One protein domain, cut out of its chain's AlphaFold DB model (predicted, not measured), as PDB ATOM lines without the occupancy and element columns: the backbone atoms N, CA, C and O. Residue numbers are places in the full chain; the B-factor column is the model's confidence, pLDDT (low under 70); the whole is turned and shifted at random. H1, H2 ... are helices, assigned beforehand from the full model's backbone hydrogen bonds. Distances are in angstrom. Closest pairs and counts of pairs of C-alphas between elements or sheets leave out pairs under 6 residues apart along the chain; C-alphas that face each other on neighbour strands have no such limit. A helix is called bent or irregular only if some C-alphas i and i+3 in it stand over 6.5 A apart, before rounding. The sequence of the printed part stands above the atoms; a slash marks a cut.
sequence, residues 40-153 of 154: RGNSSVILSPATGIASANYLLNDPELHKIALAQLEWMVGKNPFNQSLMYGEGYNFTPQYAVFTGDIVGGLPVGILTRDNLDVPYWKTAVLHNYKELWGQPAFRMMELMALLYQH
ATOM      1  N   ARG A  40       1.833  36.998  20.151       85.75
ATOM      2  CA  ARG A  40       1.789  36.966  21.621       85.75
ATOM      3  C   ARG A  40       1.645  38.352  22.225       85.75
ATOM      4  O   ARG A  40       2.260  39.292  21.738       85.75
ATOM      5  N   GLY A  41       0.889  38.451  23.313       90.38
ATOM      6  CA  GLY A  41       0.724  39.687  24.075       90.38
ATOM      7  C   GLY A  41       2.037  40.314  24.567       90.38
ATOM      8  O   GLY A  41       3.076  39.657  24.645       90.38
ATOM      9  N   ASN A  42       1.992  41.607  24.890       93.69
ATOM     10  CA  ASN A  42       3.188  42.402  25.171       93.69
ATOM     11  C   ASN A  42       3.464  42.714  26.659       93.69
ATOM     12  O   ASN A  42       4.376  43.499  26.921       93.69
ATOM     13  N   SER A  43       2.756  42.118  27.631       95.56
ATOM     14  CA  SER A  43       2.902  42.447  29.067       95.56
ATOM     15  C   SER A  43       4.361  42.365  29.531       95.56
ATOM     16  O   SER A  43       4.905  43.305  30.106       95.56
ATOM     17  N   SER A  44       5.039  41.258  29.224       92.50
ATOM     18  CA  SER A  44       6.454  41.053  29.561       92.50
ATOM     19  C   SER A  44       7.388  42.046  28.872       92.50
ATOM     20  O   SER A  44       8.404  42.443  29.449       92.50
ATOM     21  N   VAL A  45       7.049  42.429  27.638       90.62
ATOM     22  CA  VAL A  45       7.872  43.309  26.801       90.62
ATOM     23  C   VAL A  45       7.828  44.743  27.311       90.62
ATOM     24  O   VAL A  45       8.827  45.439  27.204       90.62
ATOM     25  N   ILE A  46       6.716  45.170  27.917       94.44
ATOM     26  CA  ILE A  46       6.609  46.506  28.518       94.44
ATOM     27  C   ILE A  46       7.091  46.529  29.972       94.44
ATOM     28  O   ILE A  46       7.746  47.484  30.380       94.44
ATOM     29  N   LEU A  47       6.825  45.475  30.755       96.38
ATOM     30  CA  LEU A  47       7.166  45.451  32.180       96.38
ATOM     31  C   LEU A  47       8.667  45.253  32.432       96.38
ATOM     32  O   LEU A  47       9.198  45.799  33.391       96.38
ATOM     33  N   SER A  48       9.376  44.510  31.579       95.00
ATOM     34  CA  SER A  48      10.822  44.283  31.751       95.00
ATOM     35  C   SER A  48      11.686  45.547  31.572       95.00
ATOM     36  O   SER A  48      12.537  45.800  32.419       95.00
ATOM     37  N   PRO A  49      11.514  46.384  30.530       95.75
ATOM     38  CA  PRO A  49      12.217  47.665  30.477       95.75
ATOM     39  C   PRO A  49      11.719  48.632  31.559       95.75
ATOM     40  O   PRO A  49      12.507  49.431  32.055       95.75
ATOM     41  N   ALA A  50      10.452  48.540  31.981       97.00
ATOM     42  CA  ALA A  50       9.931  49.361  33.072       97.00
ATOM     43  C   ALA A  50      10.644  49.097  34.404       97.00
ATOM     44  O   ALA A  50      10.950  50.055  35.108       97.00
ATOM     45  N   THR A  51      10.957  47.836  34.736       96.81
ATOM     46  CA  THR A  51      11.767  47.532  35.928       96.81
ATOM     47  C   THR A  51      13.163  48.135  35.805       96.81
ATOM     48  O   THR A  51      13.623  48.760  36.753       96.81
ATOM     49  N   GLY A  52      13.796  48.061  34.629       96.38
ATOM     50  CA  GLY A  52      15.081  48.722  34.372       96.38
ATOM     51  C   GLY A  52      15.031  50.244  34.564       96.38
ATOM     52  O   GLY A  52      15.902  50.812  35.219       96.38
ATOM     53  N   ILE A  53      13.983  50.903  34.061       97.06
ATOM     54  CA  ILE A  53      13.756  52.344  34.262       97.06
ATOM     55  C   ILE A  53      13.510  52.657  35.741       97.06
ATOM     56  O   ILE A  53      14.056  53.629  36.251       97.06
ATOM     57  N   ALA A  54      12.740  51.832  36.452       96.94
ATOM     58  CA  ALA A  54      12.506  52.009  37.882       96.94
ATOM     59  C   ALA A  54      13.792  51.822  38.708       96.94
ATOM     60  O   ALA A  54      14.013  52.557  39.667       96.94
ATOM     61  N   SER A  55      14.678  50.901  38.315       96.31
ATOM     62  CA  SER A  55      16.010  50.765  38.914       96.31
ATOM     63  C   SER A  55      16.905  51.969  38.610       96.31
ATOM     64  O   SER A  55      17.605  52.447  39.497       96.31
ATOM     65  N   ALA A  56      16.870  52.505  37.388       96.75
ATOM     66  CA  ALA A  56      17.595  53.731  37.053       96.75
ATOM     67  C   ALA A  56      17.063  54.930  37.855       96.75
ATOM     68  O   ALA A  56      17.850  55.682  38.422       96.75
ATOM     69  N   ASN A  57      15.740  55.050  37.991       95.88
ATOM     70  CA  ASN A  57      15.104  56.008  38.890       95.88
ATOM     71  C   ASN A  57      15.609  55.838  40.333       95.88
ATOM     72  O   ASN A  57      15.939  56.828  40.975       95.88
ATOM     73  N   TYR A  58      15.716  54.600  40.838       92.81
ATOM     74  CA  TYR A  58      16.289  54.305  42.160       92.81
ATOM     75  C   TYR A  58      17.662  54.942  42.381       92.81
ATOM     76  O   TYR A  58      17.883  55.601  43.391       92.81
ATOM     77  N   LEU A  59      18.556  54.809  41.404       95.19
ATOM     78  CA  LEU A  59      19.926  55.305  41.509       95.19
ATOM     79  C   LEU A  59      20.059  56.811  41.247       95.19
ATOM     80  O   LEU A  59      20.920  57.457  41.839       95.19
ATOM     81  N   LEU A  60      19.247  57.356  40.339       95.81
ATOM     82  CA  LEU A  60      19.384  58.730  39.845       95.81
ATOM     83  C   LEU A  60      18.443  59.727  40.531       95.81
ATOM     84  O   LEU A  60      18.671  60.929  40.427       95.81
ATOM     85  N   ASN A  61      17.410  59.240  41.225       93.94
ATOM     86  CA  ASN A  61      16.345  60.048  41.824       93.94
ATOM     87  C   ASN A  61      15.682  61.005  40.811       93.94
ATOM     88  O   ASN A  61      15.468  62.185  41.092       93.94
ATOM     89  N   ASP A  62      15.410  60.500  39.604       95.81
ATOM     90  CA  ASP A  62      14.856  61.280  38.497       95.81
ATOM     91  C   ASP A  62      13.323  61.116  38.422       95.81
ATOM     92  O   ASP A  62      12.827  60.049  38.030       95.81
ATOM     93  N   PRO A  63      12.541  62.168  38.728       95.00
ATOM     94  CA  PRO A  63      11.082  62.086  38.741       95.00
ATOM     95  C   PRO A  63      10.469  61.739  37.375       95.00
ATOM     96  O   PRO A  63       9.371  61.176  37.330       95.00
ATOM     97  N   GLU A  64      11.146  62.024  36.259       96.88
ATOM     98  CA  GLU A  64      10.637  61.651  34.937       96.88
ATOM     99  C   GLU A  64      10.781  60.142  34.699       96.88
ATOM    100  O   GLU A  64       9.855  59.505  34.189       96.88
ATOM    101  N   LEU A  65      11.878  59.526  35.160       97.12
ATOM    102  CA  LEU A  65      12.030  58.068  35.122       97.12
ATOM    103  C   LEU A  65      10.971  57.377  35.990       97.12
ATOM    104  O   LEU A  65      10.360  56.399  35.546       97.12
ATOM    105  N   HIS A  66      10.690  57.910  37.186       96.31
ATOM    106  CA  HIS A  66       9.599  57.416  38.033       96.31
ATOM    107  C   HIS A  66       8.258  57.439  37.289       96.31
ATOM    108  O   HIS A  66       7.544  56.436  37.244       96.31
ATOM    109  N   LYS A  67       7.924  58.569  36.660       97.06
ATOM    110  CA  LYS A  67       6.671  58.751  35.919       97.06
ATOM    111  C   LYS A  67       6.542  57.781  34.740       97.06
ATOM    112  O   LYS A  67       5.468  57.214  34.536       97.06
ATOM    113  N   ILE A  68       7.617  57.556  33.980       97.50
ATOM    114  CA  ILE A  68       7.618  56.612  32.850       97.50
ATOM    115  C   ILE A  68       7.389  55.175  33.335       97.50
ATOM    116  O   ILE A  68       6.583  54.447  32.743       97.50
ATOM    117  N   ALA A  69       8.066  54.768  34.411       97.25
ATOM    118  CA  ALA A  69       7.899  53.453  35.021       97.25
ATOM    119  C   ALA A  69       6.480  53.257  35.587       97.25
ATOM    120  O   ALA A  69       5.827  52.256  35.281       97.25
ATOM    121  N   LEU A  70       5.962  54.244  36.327       96.94
ATOM    122  CA  LEU A  70       4.603  54.237  36.870       96.94
ATOM    123  C   LEU A  70       3.552  54.110  35.763       96.94
ATOM    124  O   LEU A  70       2.621  53.316  35.888       96.94
ATOM    125  N   ALA A  71       3.738  54.801  34.636       97.56
ATOM    126  CA  ALA A  71       2.826  54.711  33.498       97.56
ATOM    127  C   ALA A  71       2.699  53.288  32.920       97.56
ATOM    128  O   ALA A  71       1.692  52.981  32.277       97.56
ATOM    129  N   GLN A  72       3.684  52.404  33.139       96.94
ATOM    130  CA  GLN A  72       3.567  51.002  32.727       96.94
ATOM    131  C   GLN A  72       2.708  50.198  33.703       96.94
ATOM    132  O   GLN A  72       1.902  49.392  33.249       96.94
ATOM    133  N   LEU A  73       2.810  50.450  35.015       95.56
ATOM    134  CA  LEU A  73       1.877  49.872  35.991       95.56
ATOM    135  C   LEU A  73       0.447  50.322  35.701       95.56
ATOM    136  O   LEU A  73      -0.448  49.486  35.616       95.56
ATOM    137  N   GLU A  74       0.243  51.625  35.492       96.62
ATOM    138  CA  GLU A  74      -1.075  52.191  35.191       96.62
ATOM    139  C   GLU A  74      -1.699  51.537  33.949       96.62
ATOM    140  O   GLU A  74      -2.888  51.214  33.948       96.62
ATOM    141  N   TRP A  75      -0.903  51.295  32.900       96.81
ATOM    142  CA  TRP A  75      -1.353  50.589  31.698       96.81
ATOM    143  C   TRP A  75      -1.899  49.192  32.017       96.81
ATOM    144  O   TRP A  75      -2.959  48.820  31.506       96.81
ATOM    145  N   MET A  76      -1.210  48.439  32.882       96.62
ATOM    146  CA  MET A  76      -1.618  47.089  33.281       96.62
ATOM    147  C   MET A  76      -2.927  47.068  34.072       96.62
ATOM    148  O   MET A  76      -3.667  46.095  33.964       96.62
ATOM    149  N   VAL A  77      -3.233  48.122  34.834       96.19
ATOM    150  CA  VAL A  77      -4.424  48.188  35.704       96.19
ATOM    151  C   VAL A  77      -5.575  49.023  35.131       96.19
ATOM    152  O   VAL A  77      -6.533  49.323  35.835       96.19
ATOM    153  N   GLY A  78      -5.520  49.380  33.843       96.06
ATOM    154  CA  GLY A  78      -6.674  49.944  33.130       96.06
ATOM    155  C   GLY A  78      -6.465  51.297  32.467       96.06
ATOM    156  O   GLY A  78      -7.335  51.717  31.707       96.06
ATOM    157  N   LYS A  79      -5.309  51.957  32.635       96.38
ATOM    158  CA  LYS A  79      -4.945  53.172  31.877       96.38
ATOM    159  C   LYS A  79      -4.466  52.813  30.467       96.38
ATOM    160  O   LYS A  79      -3.366  53.152  30.034       96.38
ATOM    161  N   ASN A  80      -5.314  52.075  29.766       95.88
ATOM    162  CA  ASN A  80      -5.140  51.616  28.400       95.88
ATOM    163  C   ASN A  80      -6.436  51.885  27.605       95.88
ATOM    164  O   ASN A  80      -7.483  52.130  28.207       95.88
ATOM    165  N   PRO A  81      -6.408  51.839  26.260       96.00
ATOM    166  CA  PRO A  81      -7.566  52.187  25.428       96.00
ATOM    167  C   PRO A  81      -8.810  51.316  25.622       96.00
ATOM    168  O   PRO A  81      -9.870  51.657  25.107       96.00
ATOM    169  N   PHE A  82      -8.693  50.194  26.334       96.50
ATOM    170  CA  PHE A  82      -9.806  49.292  26.600       96.50
ATOM    171  C   PHE A  82     -10.490  49.590  27.934       96.50
ATOM    172  O   PHE A  82     -11.579  49.074  28.169       96.50
ATOM    173  N   ASN A  83      -9.888  50.425  28.792       96.62
ATOM    174  CA  ASN A  83     -10.373  50.696  30.146       96.62
ATOM    175  C   ASN A  83     -10.609  49.393  30.942       96.62
ATOM    176  O   ASN A  83     -11.613  49.234  31.645       96.62
ATOM    177  N   GLN A  84      -9.699  48.430  30.750       96.75
ATOM    178  CA  GLN A  84      -9.716  47.113  31.382       96.75
ATOM    179  C   GLN A  84      -8.408  46.867  32.111       96.75
ATOM    180  O   GLN A  84      -7.332  47.002  31.520       96.75
ATOM    181  N   SER A  85      -8.499  46.447  33.367       97.38
ATOM    182  CA  SER A  85      -7.353  45.853  34.040       97.38
ATOM    183  C   SER A  85      -6.983  44.537  33.359       97.38
ATOM    184  O   SER A  85      -7.837  43.701  33.060       97.38
ATOM    185  N   LEU A  86      -5.694  44.353  33.097       96.69
ATOM    186  CA  LEU A  86      -5.158  43.075  32.641       96.69
ATOM    187  C   LEU A  86      -4.951  42.119  33.820       96.69
ATOM    188  O   LEU A  86      -4.846  40.916  33.606       96.69
ATOM    189  N   MET A  87      -4.910  42.631  35.052       97.06
ATOM    190  CA  MET A  87      -4.779  41.825  36.257       97.06
ATOM    191  C   MET A  87      -6.148  41.334  36.715       97.06
ATOM    192  O   MET A  87      -7.050  42.126  36.989       97.06
ATOM    193  N   TYR A  88      -6.303  40.018  36.812       96.12
ATOM    194  CA  TYR A  88      -7.563  39.445  37.260       96.12
ATOM    195  C   TYR A  88      -7.801  39.769  38.740       96.12
ATOM    196  O   TYR A  88      -6.929  39.540  39.578       96.12
ATOM    197  N   GLY A  89      -8.984  40.291  39.070       95.50
ATOM    198  CA  GLY A  89      -9.362  40.629  40.445       95.50
ATOM    199  C   GLY A  89      -8.811  41.956  40.982       95.50
ATOM    200  O   GLY A  89      -9.114  42.282  42.124       95.50
ATOM    201  N   GLU A  90      -8.062  42.725  40.186       95.19
ATOM    202  CA  GLU A  90      -7.572  44.064  40.549       95.19
ATOM    203  C   GLU A  90      -8.139  45.113  39.582       95.19
ATOM    204  O   GLU A  90      -8.107  44.922  38.365       95.19
ATOM    205  N   GLY A  91      -8.648  46.230  40.104       94.19
ATOM    206  CA  GLY A  91      -9.295  47.272  39.303       94.19
ATOM    207  C   GLY A  91     -10.663  46.857  38.739       94.19
ATOM    208  O   GLY A  91     -11.451  46.181  39.400       94.19
ATOM    209  N   TYR A  92     -10.968  47.288  37.510       95.88
ATOM    210  CA  TYR A  92     -12.279  47.096  36.874       95.88
ATOM    211  C   TYR A  92     -12.166  46.466  35.483       95.88
ATOM    212  O   TYR A  92     -11.132  46.555  34.817       95.88
ATOM    213  N   ASN A  93     -13.271  45.865  35.027       95.75
ATOM    214  CA  ASN A  93     -13.445  45.301  33.684       95.75
ATOM    215  C   ASN A  93     -12.367  44.282  33.268       95.75
ATOM    216  O   ASN A  93     -12.137  44.093  32.071       95.75
ATOM    217  N   PHE A  94     -11.703  43.629  34.227       95.00
ATOM    218  CA  PHE A  94     -10.807  42.520  33.919       95.00
ATOM    219  C   PHE A  94     -11.593  41.381  33.266       95.00
ATOM    220  O   PHE A  94     -12.765  41.148  33.561       95.00
ATOM    221  N   THR A  95     -10.951  40.679  32.337       91.88
ATOM    222  CA  THR A  95     -11.582  39.567  31.619       91.88
ATOM    223  C   THR A  95     -11.099  38.230  32.162       91.88
ATOM    224  O   THR A  95      -9.956  38.176  32.621       91.88
ATOM    225  N   PRO A  96     -11.884  37.147  32.009       91.75
ATOM    226  CA  PRO A  96     -11.396  35.804  32.287       91.75
ATOM    227  C   PRO A  96     -10.079  35.530  31.559       91.75
ATOM    228  O   PRO A  96      -9.865  35.989  30.425       91.75
ATOM    229  N   GLN A  97      -9.201  34.799  32.225       92.44
ATOM    230  CA  GLN A  97      -7.889  34.432  31.727       92.44
ATOM    231  C   GLN A  97      -7.912  33.010  31.177       92.44
ATOM    232  O   GLN A  97      -8.711  32.157  31.557       92.44
ATOM    233  N   TYR A  98      -7.031  32.756  30.219       93.94
ATOM    234  CA  TYR A  98      -6.824  31.416  29.712       93.94
ATOM    235  C   TYR A  98      -5.909  30.677  30.693       93.94
ATOM    236  O   TYR A  98      -4.715  30.958  30.793       93.94
ATOM    237  N   ALA A  99      -6.479  29.726  31.421       90.00
ATOM    238  CA  ALA A  99      -5.744  28.787  32.249       90.00
ATOM    239  C   ALA A  99      -6.388  27.411  32.095       90.00
ATOM    240  O   ALA A  99      -7.597  27.264  32.251       90.00
ATOM    241  N   VAL A 100      -5.586  26.400  31.757       82.75
ATOM    242  CA  VAL A 100      -6.117  25.088  31.347       82.75
ATOM    243  C   VAL A 100      -6.815  24.362  32.503       82.75
ATOM    244  O   VAL A 100      -7.822  23.699  32.280       82.75
ATOM    245  N   PHE A 101      -6.306  24.500  33.734       83.00
ATOM    246  CA  PHE A 101      -6.773  23.703  34.879       83.00
ATOM    247  C   PHE A 101      -7.140  24.504  36.131       83.00
ATOM    248  O   PHE A 101      -7.861  23.993  36.979       83.00
ATOM    249  N   THR A 102      -6.647  25.733  36.283       84.44
ATOM    250  CA  THR A 102      -6.744  26.470  37.556       84.44
ATOM    251  C   THR A 102      -7.922  27.436  37.631       84.44
ATOM    252  O   THR A 102      -8.190  27.962  38.705       84.44
ATOM    253  N   GLY A 103      -8.618  27.682  36.514       85.12
ATOM    254  CA  GLY A 103      -9.566  28.793  36.414       85.12
ATOM    255  C   GLY A 103      -8.871  30.149  36.574       85.12
ATOM    256  O   GLY A 103      -7.652  30.260  36.400       85.12
ATOM    257  N   ASP A 104      -9.653  31.173  36.904       88.75
ATOM    258  CA  ASP A 104      -9.138  32.522  37.119       88.75
ATOM    259  C   ASP A 104      -8.431  32.664  38.477       88.75
ATOM    260  O   ASP A 104      -8.938  32.229  39.513       88.75
ATOM    261  N   ILE A 105      -7.264  33.316  38.482       93.19
ATOM    262  CA  ILE A 105      -6.426  33.513  39.674       93.19
ATOM    263  C   ILE A 105      -6.330  35.010  39.975       93.19
ATOM    264  O   ILE A 105      -5.858  35.780  39.141       93.19
ATOM    265  N   VAL A 106      -6.742  35.430  41.176       94.75
ATOM    266  CA  VAL A 106      -6.602  36.826  41.632       94.75
ATOM    267  C   VAL A 106      -5.128  37.239  41.630       94.75
ATOM    268  O   VAL A 106      -4.271  36.504  42.115       94.75
ATOM    269  N   GLY A 107      -4.829  38.405  41.056       94.12
ATOM    270  CA  GLY A 107      -3.465  38.888  40.822       94.12
ATOM    271  C   GLY A 107      -2.798  38.293  39.577       94.12
ATOM    272  O   GLY A 107      -1.693  38.700  39.213       94.12
ATOM    273  N   GLY A 108      -3.457  37.352  38.896       94.88
ATOM    274  CA  GLY A 108      -2.963  36.734  37.676       94.88
ATOM    275  C   GLY A 108      -2.822  37.746  36.545       94.88
ATOM    276  O   GLY A 108      -3.685  38.608  36.357       94.88
ATOM    277  N   LEU A 109      -1.743  37.633  35.767       96.12
ATOM    278  CA  LEU A 109      -1.475  38.482  34.610       96.12
ATOM    279  C   LEU A 109      -1.325  37.659  33.327       96.12
ATOM    280  O   LEU A 109      -0.628  36.639  33.323       96.12
ATOM    281  N   PRO A 110      -1.933  38.111  32.219       95.50
ATOM    282  CA  PRO A 110      -1.895  37.386  30.975       95.50
ATOM    283  C   PRO A 110      -0.674  37.784  30.139       95.50
ATOM    284  O   PRO A 110      -0.003  38.791  30.411       95.50
ATOM    285  N   VAL A 111      -0.451  37.054  29.043       95.12
ATOM    286  CA  VAL A 111       0.536  37.405  28.006       95.12
ATOM    287  C   VAL A 111       0.422  38.877  27.586       95.12
ATOM    288  O   VAL A 111       1.443  39.549  27.455       95.12
ATOM    289  N   GLY A 112      -0.800  39.407  27.427       95.12
ATOM    290  CA  GLY A 112      -1.053  40.848  27.307       95.12
ATOM    291  C   GLY A 112      -1.685  41.312  26.001       95.12
ATOM    292  O   GLY A 112      -2.095  40.520  25.153       95.12
ATOM    293  N   ILE A 113      -1.756  42.635  25.848       95.38
ATOM    294  CA  ILE A 113      -2.395  43.293  24.704       95.38
ATOM    295  C   ILE A 113      -1.620  43.005  23.423       95.38
ATOM    296  O   ILE A 113      -0.386  42.961  23.421       95.38
ATOM    297  N   LEU A 114      -2.370  42.804  22.336       93.19
ATOM    298  CA  LEU A 114      -1.805  42.570  21.025       93.19
ATOM    299  C   LEU A 114      -1.614  43.834  20.192       93.19
ATOM    300  O   LEU A 114      -2.100  44.896  20.562       93.19
ATOM    301  N   THR A 115      -0.959  43.700  19.037       92.69
ATOM    302  CA  THR A 115      -1.133  44.640  17.925       92.69
ATOM    303  C   THR A 115      -2.116  44.097  16.892       92.69
ATOM    304  O   THR A 115      -2.307  42.881  16.774       92.69
ATOM    305  N   ARG A 116      -2.791  44.987  16.161       92.00
ATOM    306  CA  ARG A 116      -3.735  44.600  15.106       92.00
ATOM    307  C   ARG A 116      -3.008  44.321  13.793       92.00
ATOM    308  O   ARG A 116      -2.610  45.260  13.113       92.00
ATOM    309  N   ASP A 117      -2.935  43.055  13.394       91.06
ATOM    310  CA  ASP A 117      -2.342  42.629  12.119       91.06
ATOM    311  C   ASP A 117      -0.946  43.256  11.925       91.06
ATOM    312  O   ASP A 117      -0.108  43.165  12.820       91.06
ATOM    313  N   ASN A 118      -0.704  43.932  10.798       94.06
ATOM    314  CA  ASN A 118       0.553  44.640  10.553       94.06
ATOM    315  C   ASN A 118       0.601  46.055  11.144       94.06
ATOM    316  O   ASN A 118       1.659  46.685  11.141       94.06
ATOM    317  N   LEU A 119      -0.523  46.561  11.652       93.88
ATOM    318  CA  LEU A 119      -0.619  47.902  12.216       93.88
ATOM    319  C   LEU A 119       0.166  47.987  13.529       93.88
ATOM    320  O   LEU A 119       0.536  46.973  14.124       93.88
ATOM    321  N   ASP A 120       0.394  49.206  14.004       94.81
ATOM    322  CA  ASP A 120       1.025  49.488  15.297       94.81
ATOM    323  C   ASP A 120       0.024  50.080  16.295       94.81
ATOM    324  O   ASP A 120       0.243  51.112  16.924       94.81
ATOM    325  N   VAL A 121      -1.135  49.422  16.400       94.19
ATOM    326  CA  VAL A 121      -2.246  49.849  17.256       94.19
ATOM    327  C   VAL A 121      -2.674  48.715  18.183       94.19
ATOM    328  O   VAL A 121      -2.714  47.559  17.750       94.19
ATOM    329  N   PRO A 122      -3.033  49.025  19.441       94.12
ATOM    330  CA  PRO A 122      -3.400  48.015  20.417       94.12
ATOM    331  C   PRO A 122      -4.624  47.224  19.964       94.12
ATOM    332  O   PRO A 122      -5.599  47.773  19.446       94.12
ATOM    333  N   TYR A 123      -4.600  45.927  20.232       93.69
ATOM    334  CA  TYR A 123      -5.658  45.002  19.885       93.69
ATOM    335  C   TYR A 123      -5.906  44.014  21.017       93.69
ATOM    336  O   TYR A 123      -5.050  43.220  21.394       93.69
ATOM    337  N   TRP A 124      -7.108  44.060  21.576       94.25
ATOM    338  CA  TRP A 124      -7.499  43.225  22.702       94.25
ATOM    339  C   TRP A 124      -8.816  42.535  22.374       94.25
ATOM    340  O   TRP A 124      -9.868  43.166  22.294       94.25
ATOM    341  N   LYS A 125      -8.745  41.231  22.087       90.44
ATOM    342  CA  LYS A 125      -9.903  40.447  21.640       90.44
ATOM    343  C   LYS A 125     -10.722  39.956  22.833       90.44
ATOM    344  O   LYS A 125     -10.174  39.554  23.859       90.44
ATOM    345  N   THR A 126     -12.041  39.879  22.652       90.56
ATOM    346  CA  THR A 126     -12.963  39.345  23.668       90.56
ATOM    347  C   THR A 126     -12.702  37.867  23.967       90.56
ATOM    348  O   THR A 126     -12.641  37.492  25.137       90.56
ATOM    349  N   ALA A 127     -12.496  37.045  22.929       92.75
ATOM    350  CA  ALA A 127     -12.284  35.601  23.064       92.75
ATOM    351  C   ALA A 127     -11.105  35.270  23.990       92.75
ATOM    352  O   ALA A 127     -10.099  35.973  23.977       92.75
ATOM    353  N   VAL A 128     -11.208  34.194  24.768       92.75
ATOM    354  CA  VAL A 128     -10.175  33.771  25.725       92.75
ATOM    355  C   VAL A 128      -9.276  32.725  25.071       92.75
ATOM    356  O   VAL A 128      -9.679  31.580  24.904       92.75
ATOM    357  N   LEU A 129      -8.075  33.136  24.648       92.38
ATOM    358  CA  LEU A 129      -7.115  32.286  23.933       92.38
ATOM    359  C   LEU A 129      -5.703  32.427  24.499       92.38
ATOM    360  O   LEU A 129      -5.332  33.477  25.034       92.38
ATOM    361  N   HIS A 130      -4.900  31.382  24.287       91.31
ATOM    362  CA  HIS A 130      -3.565  31.256  24.863       91.31
ATOM    363  C   HIS A 130      -2.600  32.384  24.448       91.31
ATOM    364  O   HIS A 130      -1.781  32.850  25.222       91.31
ATOM    365  N   ASN A 131      -2.746  32.913  23.236       90.94
ATOM    366  CA  ASN A 131      -1.830  33.915  22.694       90.94
ATOM    367  C   ASN A 131      -1.780  35.250  23.465       90.94
ATOM    368  O   ASN A 131      -0.741  35.908  23.491       90.94
ATOM    369  N   TYR A 132      -2.888  35.674  24.074       92.56
ATOM    370  CA  TYR A 132      -2.991  36.992  24.724       92.56
ATOM    371  C   TYR A 132      -3.622  36.967  26.106       92.56
ATOM    372  O   TYR A 132      -3.374  37.886  26.882       92.56
ATOM    373  N   LYS A 133      -4.413  35.939  26.430       94.44
ATOM    374  CA  LYS A 133      -5.062  35.793  27.737       94.44
ATOM    375  C   LYS A 133      -4.476  34.668  28.579       94.44
ATOM    376  O   LYS A 133      -4.937  34.508  29.702       94.44
ATOM    377  N   GLU A 134      -3.486  33.916  28.089       94.56
ATOM    378  CA  GLU A 134      -2.832  32.889  28.910       94.56
ATOM    379  C   GLU A 134      -2.140  33.504  30.107       94.56
ATOM    380  O   GLU A 134      -1.360  34.445  29.956       94.56
ATOM    381  N   LEU A 135      -2.418  32.945  31.279       94.06
ATOM    382  CA  LEU A 135      -1.734  33.313  32.502       94.06
ATOM    383  C   LEU A 135      -0.248  32.965  32.386       94.06
ATOM    384  O   LEU A 135       0.114  31.800  32.223       94.06
ATOM    385  N   TRP A 136       0.616  33.968  32.512       92.94
ATOM    386  CA  TRP A 136       2.063  33.783  32.483       92.94
ATOM    387  C   TRP A 136       2.685  34.273  33.789       92.94
ATOM    388  O   TRP A 136       2.387  35.362  34.277       92.94
ATOM    389  N   GLY A 137       3.618  33.489  34.334       93.44
ATOM    390  CA  GLY A 137       4.333  33.863  35.558       93.44
ATOM    391  C   GLY A 137       5.255  35.070  35.364       93.44
ATOM    392  O   GLY A 137       5.388  35.898  36.260       93.44
ATOM    393  N   GLN A 138       5.863  35.219  34.183       95.00
ATOM    394  CA  GLN A 138       6.844  36.283  33.949       95.00
ATOM    395  C   GLN A 138       6.249  37.701  34.088       95.00
ATOM    396  O   GLN A 138       6.836  38.485  34.837       95.00
ATOM    397  N   PRO A 139       5.096  38.045  33.466       95.75
ATOM    398  CA  PRO A 139       4.418  39.315  33.721       95.75
ATOM    399  C   PRO A 139       4.129  39.562  35.202       95.75
ATOM    400  O   PRO A 139       4.367  40.664  35.685       95.75
ATOM    401  N   ALA A 140       3.674  38.539  35.934       94.88
ATOM    402  CA  ALA A 140       3.398  38.642  37.367       94.88
ATOM    403  C   ALA A 140       4.657  38.995  38.171       94.88
ATOM    404  O   ALA A 140       4.637  39.932  38.967       94.88
ATOM    405  N   PHE A 141       5.777  38.314  37.912       96.00
ATOM    406  CA  PHE A 141       7.047  38.616  38.576       96.00
ATOM    407  C   PHE A 141       7.540  40.034  38.276       96.00
ATOM    408  O   PHE A 141       7.904  40.758  39.201       96.00
ATOM    409  N   ARG A 142       7.503  40.466  37.007       96.81
ATOM    410  CA  ARG A 142       7.919  41.827  36.627       96.81
ATOM    411  C   ARG A 142       7.010  42.903  37.213       96.81
ATOM    412  O   ARG A 142       7.503  43.955  37.603       96.81
ATOM    413  N   MET A 143       5.705  42.646  37.293       96.31
ATOM    414  CA  MET A 143       4.744  43.559  37.909       96.31
ATOM    415  C   MET A 143       5.065  43.772  39.394       96.31
ATOM    416  O   MET A 143       5.163  44.914  39.836       96.31
ATOM    417  N   MET A 144       5.291  42.691  40.148       96.06
ATOM    418  CA  MET A 144       5.654  42.773  41.570       96.06
ATOM    419  C   MET A 144       6.998  43.481  41.786       96.06
ATOM    420  O   MET A 144       7.117  44.328  42.667       96.06
ATOM    421  N   GLU A 145       7.999  43.173  40.960       96.44
ATOM    422  CA  GLU A 145       9.312  43.828  41.001       96.44
ATOM    423  C   GLU A 145       9.206  45.337  40.735       96.44
ATOM    424  O   GLU A 145       9.776  46.144  41.471       96.44
ATOM    425  N   LEU A 146       8.421  45.731  39.729       96.81
ATOM    426  CA  LEU A 146       8.189  47.131  39.393       96.81
ATOM    427  C   LEU A 146       7.483  47.886  40.528       96.81
ATOM    428  O   LEU A 146       7.901  48.987  40.882       96.81
ATOM    429  N   MET A 147       6.450  47.286  41.132       95.94
ATOM    430  CA  MET A 147       5.785  47.854  42.312       95.94
ATOM    431  C   MET A 147       6.762  48.046  43.474       95.94
ATOM    432  O   MET A 147       6.746  49.097  44.111       95.94
ATOM    433  N   ALA A 148       7.624  47.061  43.742       96.06
ATOM    434  CA  ALA A 148       8.594  47.134  44.829       96.06
ATOM    435  C   ALA A 148       9.594  48.284  44.629       96.06
ATOM    436  O   ALA A 148       9.817  49.065  45.554       96.06
ATOM    437  N   LEU A 149      10.142  48.433  43.418       95.44
ATOM    438  CA  LEU A 149      11.085  49.508  43.084       95.44
ATOM    439  C   LEU A 149      10.448  50.899  43.195       95.44
ATOM    440  O   LEU A 149      11.084  51.834  43.676       95.44
ATOM    441  N   LEU A 150       9.189  51.045  42.774       94.19
ATOM    442  CA  LEU A 150       8.476  52.322  42.858       94.19
ATOM    443  C   LEU A 150       8.027  52.657  44.287       94.19
ATOM    444  O   LEU A 150       7.958  53.831  44.637       94.19
ATOM    445  N   TYR A 151       7.746  51.650  45.121       91.19
ATOM    446  CA  TYR A 151       7.345  51.853  46.516       91.19
ATOM    447  C   TYR A 151       8.498  52.311  47.417       91.19
ATOM    448  O   TYR A 151       8.279  53.115  48.318       91.19
ATOM    449  N   GLN A 152       9.718  51.820  47.176       80.62
ATOM    450  CA  GLN A 152      10.915  52.182  47.954       80.62
ATOM    451  C   GLN A 152      11.351  53.644  47.777       80.62
ATOM    452  O   GLN A 152      12.237  54.107  48.486       80.62
ATOM    453  N   HIS A 153      10.735  54.356  46.835       63.34
ATOM    454  CA  HIS A 153      11.076  55.715  46.428       63.34
ATOM    455  C   HIS A 153      10.142  56.784  47.025       63.34
ATOM    456  O   HIS A 153       9.909  57.830  46.420       63.34
TER     457      HIS A 153
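This is residues 40 to 153 of the 154 residues of an uncharacterized protein of bioreactor metagenome (UniProt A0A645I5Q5). Three helices, H1, H2 and H4, lie side by side in an up-and-down bundle, and a broad head of loops with the short helix H3 lies across the end of the bundle where H1 and H4 begin and H2 ends. The head is made largely by the long stretch of residues 77 to 129, which has no named element and lies between H2 and H3. The printed part has 114 residues, with four named helices in the order H1, H2, H3, H4 and no named strand. The class is all helix, though under half of the residues, 51 of 114, are in named elements. The whole is compact, with a radius of gyration of the C-alphas of 14.2 A and spans of 42 by 33 by 22 A.

H1, residues 43 to 60, is the longest helix, 25.6 A from C-alpha 43 at (2.902, 42.447, 29.067) to C-alpha 60 at (19.384, 58.730, 39.845). It is neither bent nor irregular, but only just: C-alphas 46 and 49 are 6.1 A apart. H2, residues 63 to 76, measures 20.4 A. H3 is short, residues 130 to 133, and measures 5.6 A. H4, residues 137 to 151, measures 21.3 A and ends with C-alpha 151 at (7.345, 51.853, 46.516).

H1, H2 and H4 form a bundle that is up and down, each helix running against the one before it. H1 and H2 are a helical hairpin; they touch, closest at the C-alphas of Ala 50 and Ala 69, 5.0 A apart, and run opposite ways at a shallow tilt of 23 degrees. H1 and H4 touch, closest at the C-alphas of Ser 44 and Pro 139, 4.9 A apart, and run the same way at a shallow tilt of 25 degrees. H2 and H4 touch, closest at the C-alphas of His 66 and Leu 150, 7.1 A apart; they run opposite ways at a tilt of 37 degrees, only just steep. H3 touches no helix, and is apart from H1, H2 and H4. Residues 114 to 115 and 122 to 123 form a short antiparallel pairing. Each O i to N i+4 pair is within hydrogen-bond range in H4, against 13 of 14 in H1 and 8 of 10 in H2; H3 is too short for such a pair, and its one O i to N i+3 pair is not within range.

The two C-alphas farthest apart are those of Leu 60 and Phe 101, 44.0 A. The printed part has no cut. The link from H2 to H3 is long, with 53 residues, and those from H1 to H2 and from H3 to H4 are tight. The mean pLDDT of the printed part is 93.9, and residue 153 alone is under 70.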